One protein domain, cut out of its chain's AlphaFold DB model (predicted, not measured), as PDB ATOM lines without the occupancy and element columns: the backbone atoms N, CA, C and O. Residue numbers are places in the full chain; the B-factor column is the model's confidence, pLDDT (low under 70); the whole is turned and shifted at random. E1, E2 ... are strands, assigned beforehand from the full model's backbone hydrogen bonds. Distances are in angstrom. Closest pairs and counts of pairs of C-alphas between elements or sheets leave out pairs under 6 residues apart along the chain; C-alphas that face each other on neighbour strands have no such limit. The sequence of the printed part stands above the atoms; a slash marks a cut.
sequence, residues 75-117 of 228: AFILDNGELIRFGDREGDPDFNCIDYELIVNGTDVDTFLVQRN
ATOM      1  N   ALA A  75     127.056 148.583  93.222       96.12
ATOM      2  CA  ALA A  75     127.560 149.929  93.464       96.12
ATOM      3  C   ALA A  75     127.103 150.867  92.340       96.12
ATOM      4  O   ALA A  75     127.086 150.475  91.176       96.12
ATOM      5  N   PHE A  76     126.757 152.113  92.665       96.31
ATOM      6  CA  PHE A  76     126.492 153.124  91.641       96.31
ATOM      7  C   PHE A  76     127.789 153.527  90.940       96.31
ATOM      8  O   PHE A  76     128.805 153.761  91.600       96.31
ATOM      9  N   ILE A  77     127.740 153.657  89.613       96.31
ATOM     10  CA  ILE A  77     128.826 154.296  88.871       96.31
ATOM     11  C   ILE A  77     128.645 155.808  88.980       96.31
ATOM     12  O   ILE A  77     127.552 156.337  88.769       96.31
ATOM     13  N   LEU A  78     129.733 156.494  89.330       95.69
ATOM     14  CA  LEU A  78     129.755 157.938  89.509       95.69
ATOM     15  C   LEU A  78     130.611 158.603  88.433       95.69
ATOM     16  O   LEU A  78     131.684 158.099  88.096       95.69
ATOM     17  N   ASP A  79     130.182 159.774  87.974       94.56
ATOM     18  CA  ASP A  79     130.995 160.695  87.181       94.56
ATOM     19  C   ASP A  79     131.196 161.986  87.978       94.56
ATOM     20  O   ASP A  79     130.236 162.647  88.363       94.56
ATOM     21  N   ASN A  80     132.447 162.308  88.317       94.44
ATOM     22  CA  ASN A  80     132.802 163.444  89.181       94.44
ATOM     23  C   ASN A  80     132.004 163.531  90.504       94.44
ATOM     24  O   ASN A  80     131.827 164.614  91.060       94.44
ATOM     25  N   GLY A  81     131.568 162.385  91.037       94.38
ATOM     26  CA  GLY A  81     130.796 162.289  92.281       94.38
ATOM     27  C   GLY A  81     129.275 162.350  92.106       94.38
ATOM     28  O   GLY A  81     128.563 162.239  93.101       94.38
ATOM     29  N   GLU A  82     128.776 162.481  90.877       95.62
ATOM     30  CA  GLU A  82     127.347 162.461  90.556       95.62
ATOM     31  C   GLU A  82     126.920 161.100  89.996       95.62
ATOM     32  O   GLU A  82     127.703 160.404  89.349       95.62
ATOM     33  N   LEU A  83     125.671 160.709  90.264       95.94
ATOM     34  CA  LEU A  83     125.076 159.489  89.716       95.94
ATOM     35  C   LEU A  83     124.834 159.654  88.214       95.94
ATOM     36  O   LEU A  83     124.297 160.675  87.794       95.94
ATOM     37  N   ILE A  84     125.142 158.621  87.434       96.81
ATOM     38  CA  ILE A  84     124.854 158.590  85.995       96.81
ATOM     39  C   ILE A  84     123.484 157.952  85.770       96.81
ATOM     40  O   ILE A  84     123.257 156.804  86.169       96.81
ATOM     41  N   ARG A  85     122.570 158.674  85.123       95.88
ATOM     42  CA  ARG A  85     121.266 158.160  84.695       95.88
ATOM     43  C   ARG A  85     121.357 157.567  83.293       95.88
ATOM     44  O   ARG A  85     122.244 157.891  82.501       95.88
ATOM     45  N   PHE A  86     120.404 156.702  82.964       95.00
ATOM     46  CA  PHE A  86     120.240 156.212  81.601       95.00
ATOM     47  C   PHE A  86     120.079 157.383  80.615       95.00
ATOM     48  O   PHE A  86     119.182 158.211  80.768       95.00
ATOM     49  N   GLY A  87     120.945 157.427  79.598       93.56
ATOM     50  CA  GLY A  87     120.954 158.463  78.562       93.56
ATOM     51  C   GLY A  87     121.792 159.713  78.866       93.56
ATOM     52  O   GLY A  87     121.874 160.580  77.999       93.56
ATOM     53  N   ASP A  88     122.438 159.814  80.034       94.50
ATOM     54  CA  ASP A  88     123.227 161.003  80.400       94.50
ATOM     55  C   ASP A  88     124.526 161.151  79.591       94.50
ATOM     56  O   ASP A  88     124.987 162.273  79.364       94.50
ATOM     57  N   ARG A  89     125.139 160.040  79.151       93.88
ATOM     58  CA  ARG A  89     126.432 160.050  78.449       93.88
ATOM     59  C   ARG A  89     126.390 159.257  77.152       93.88
ATOM     60  O   ARG A  89     125.817 158.173  77.068       93.88
ATOM     61  N   GLU A  90     127.059 159.794  76.139       92.94
ATOM     62  CA  GLU A  90     127.264 159.101  74.871       92.94
ATOM     63  C   GLU A  90     128.208 157.903  75.062       92.94
ATOM     64  O   GLU A  90     129.285 158.039  75.642       92.94
ATOM     65  N   GLY A  91     127.810 156.736  74.549       92.25
ATOM     66  CA  GLY A  91     128.605 155.506  74.603       92.25
ATOM     67  C   GLY A  91     128.343 154.604  75.812       92.25
ATOM     68  O   GLY A  91     128.911 153.512  75.854       92.25
ATOM     69  N   ASP A  92     127.485 155.012  76.755       94.25
ATOM     70  CA  ASP A  92     126.972 154.101  77.784       94.25
ATOM     71  C   ASP A  92     126.064 153.017  77.155       94.25
ATOM     72  O   ASP A  92     125.525 153.232  76.061       94.25
ATOM     73  N   PRO A  93     125.911 151.838  77.795       92.31
ATOM     74  CA  PRO A  93     125.115 150.742  77.245       92.31
ATOM     75  C   PRO A  93     123.651 151.124  76.983       92.31
ATOM     76  O   PRO A  93     123.062 151.940  77.690       92.31
ATOM     77  N   ASP A  94     123.017 150.466  76.009       91.56
ATOM     78  CA  ASP A  94     121.555 150.499  75.904       91.56
ATOM     79  C   ASP A  94     120.922 149.919  77.177       91.56
ATOM     80  O   ASP A  94     121.529 149.091  77.868       91.56
ATOM     81  N   PHE A  95     119.684 150.329  77.477       88.81
ATOM     82  CA  PHE A  95     118.986 149.866  78.674       88.81
ATOM     83  C   PHE A  95     118.967 148.336  78.745       88.81
ATOM     84  O   PHE A  95     118.489 147.654  77.836       88.81
ATOM     85  N   ASN A  96     119.463 147.820  79.864       87.38
ATOM     86  CA  ASN A  96     119.458 146.412  80.206       87.38
ATOM     87  C   ASN A  96     119.553 146.249  81.731       87.38
ATOM     88  O   ASN A  96     120.032 147.142  82.430       87.38
ATOM     89  N   CYS A  97     119.127 145.103  82.256       84.06
ATOM     90  CA  CYS A  97     119.110 144.879  83.705       84.06
ATOM     91  C   CYS A  97     120.492 144.626  84.337       84.06
ATOM     92  O   CYS A  97     120.608 144.587  85.564       84.06
ATOM     93  N   ILE A  98     121.532 144.400  83.532       87.44
ATOM     94  CA  ILE A  98     122.886 144.120  84.024       87.44
ATOM     95  C   ILE A  98     123.543 145.432  84.436       87.44
ATOM     96  O   ILE A  98     124.014 145.552  85.566       87.44
ATOM     97  N   ASP A  99     123.520 146.408  83.535       91.94
ATOM     98  CA  ASP A  99     124.220 147.680  83.688       91.94
ATOM     99  C   ASP A  99     123.380 148.731  84.419       91.94
ATOM    100  O   ASP A  99     123.935 149.685  84.961       91.94
ATOM    101  N   TYR A 100     122.052 148.569  84.468       93.06
ATOM    102  CA  TYR A 100     121.151 149.559  85.055       93.06
ATOM    103  C   TYR A 100     120.302 149.021  86.206       93.06
ATOM    104  O   TYR A 100     119.857 147.873  86.207       93.06
ATOM    105  N   GLU A 101     120.021 149.909  87.160       93.44
ATOM    106  CA  GLU A 101     119.091 149.699  88.266       93.44
ATOM    107  C   GLU A 101     117.965 150.740  88.236       93.44
ATOM    108  O   GLU A 101     118.215 151.938  88.079       93.44
ATOM    109  N   LEU A 102     116.723 150.285  88.427       92.38
ATOM    110  CA  LEU A 102     115.549 151.149  88.529       92.38
ATOM    111  C   LEU A 102     115.293 151.494  89.997       92.38
ATOM    112  O   LEU A 102     115.006 150.619  90.810       92.38
ATOM    113  N   ILE A 103     115.339 152.780  90.327       91.06
ATOM    114  CA  ILE A 103     115.101 153.294  91.672       91.06
ATOM    115  C   ILE A 103     113.760 154.018  91.696       91.06
ATOM    116  O   ILE A 103     113.563 155.028  91.021       91.06
ATOM    117  N   VAL A 104     112.838 153.499  92.503       92.12
ATOM    118  CA  VAL A 104     111.506 154.081  92.689       92.12
ATOM    119  C   VAL A 104     111.548 155.089  93.834       92.12
ATOM    120  O   VAL A 104     111.874 154.739  94.968       92.12
ATOM    121  N   ASN A 105     111.172 156.335  93.554       87.94
ATOM    122  CA  ASN A 105     111.041 157.398  94.541       87.94
ATOM    123  C   ASN A 105     109.633 158.008  94.471       87.94
ATOM    124  O   ASN A 105     109.347 158.906  93.680       87.94
ATOM    125  N   GLY A 106     108.720 157.488  95.294       88.69
ATOM    126  CA  GLY A 106     107.309 157.872  95.238       88.69
ATOM    127  C   GLY A 106     106.652 157.390  93.944       88.69
ATOM    128  O   GLY A 106     106.475 156.189  93.757       88.69
ATOM    129  N   THR A 107     106.258 158.323  93.075       90.44
ATOM    130  CA  THR A 107     105.693 158.024  91.744       90.44
ATOM    131  C   THR A 107     106.733 158.015  90.631       90.44
ATOM    132  O   THR A 107     106.417 157.585  89.522       90.44
ATOM    133  N   ASP A 108     107.940 158.496  90.913       90.38
ATOM    134  CA  ASP A 108     108.990 158.654  89.917       90.38
ATOM    135  C   ASP A 108     109.898 157.422  89.919       90.38
ATOM    136  O   ASP A 108     110.165 156.827  90.968       90.38
ATOM    137  N   VAL A 109     110.361 157.028  88.735       91.12
ATOM    138  CA  VAL A 109     111.322 155.938  88.558       91.12
ATOM    139  C   VAL A 109     112.523 156.498  87.818       91.12
ATOM    140  O   VAL A 109     112.417 156.870  86.651       91.12
ATOM    141  N   ASP A 110     113.658 156.555  88.505       93.50
ATOM    142  CA  ASP A 110     114.943 156.898  87.906       93.50
ATOM    143  C   ASP A 110     115.691 155.609  87.541       93.50
ATOM    144  O   ASP A 110     115.576 154.593  88.223       93.50
ATOM    145  N   THR A 111     116.461 155.631  86.457       95.12
ATOM    146  CA  THR A 111     117.278 154.490  86.015       95.12
ATOM    147  C   THR A 111     118.741 154.892  86.070       95.12
ATOM    148  O   THR A 111     119.129 155.829  85.374       95.12
ATOM    149  N   PHE A 112     119.541 154.214  86.889       96.38
ATOM    150  CA  PHE A 112     120.936 154.573  87.148       96.38
ATOM    151  C   PHE A 112     121.903 153.495  86.682       96.38
ATOM    152  O   PHE A 112     121.602 152.308  86.795       96.38
ATOM    153  N   LEU A 113     123.069 153.917  86.197       96.62
ATOM    154  CA  LEU A 113     124.162 153.022  85.835       96.62
ATOM    155  C   LEU A 113     124.812 152.445  87.103       96.62
ATOM    156  O   LEU A 113     125.171 153.178  88.034       96.62
ATOM    157  N   VAL A 114     124.981 151.127  87.137       96.00
ATOM    158  CA  VAL A 114     125.492 150.386  88.293       96.00
ATOM    159  C   VAL A 114     126.535 149.346  87.893       96.00
ATOM    160  O   VAL A 114     126.598 148.880  86.762       96.00
ATOM    161  N   GLN A 115     127.346 148.940  88.864       94.88
ATOM    162  CA  GLN A 115     128.179 147.747  88.805       94.88
ATOM    163  C   GLN A 115     127.592 146.686  89.733       94.88
ATOM    164  O   GLN A 115     127.578 146.867  90.953       94.88
ATOM    165  N   ARG A 116     127.125 145.569  89.166       92.50
ATOM    166  CA  ARG A 116     126.644 144.413  89.937       92.50
ATOM    167  C   ARG A 116     127.790 143.781  90.721       92.50
ATOM    168  O   ARG A 116     128.898 143.623  90.209       92.50
ATOM    169  N   ASN A 117     127.517 143.392  91.958       94.69
ATOM    170  CA  ASN A 117     128.500 142.739  92.807       94.69
ATOM    171  C   ASN A 117     128.358 141.216  92.725       94.69
ATOM    172  O   ASN A 117     127.365 140.667  93.204       94.69
TER     173      ASN A 117
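Overview. This is residues 75 to 117 of the 228 residues of an uncharacterized protein of Flammeovirgaceae bacterium KN852 (UniProt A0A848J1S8). With little regular structure, this is one two-stranded antiparallel hairpin, E1 then E2, with the long unnamed stretch of residues 75 to 99 looped about the end away from its turn. Of the 43 printed residues, 15 are in these two named strands; there is no named helix, and the class is all strand. The whole is compact, with a radius of gyration of the C-alphas of 10.2 A and spans of 28 by 23 by 22 A.

Arrangement. Start at residues 75 to 76, which pair antiparallel with residues 114 to 115 of E2, residues 108 to 116. Next, residues 78 to 79 pair antiparallel with 82 to 83. Farther on, E1, residues 100 to 105, forms a hairpin with E2 through a tight link, their directions 145 degrees apart. Look for N 103 and O 110, 2.8 A apart, within hydrogen-bond range.

Along the chain. Find C-alpha 100 at (121.151, 149.559, 85.055); E1 runs 15.9 A from there. E2 runs 22.7 A, bends by 62 degrees at residue 113 and ends at C-alpha 116, (126.644, 144.413, 89.937).

Size, cuts and confidence. The C-alphas of Gly 91 and Gly 106 are farthest apart, at 29.7 A. The printed part has no cut, and no printed residue is under 70 in pLDDT.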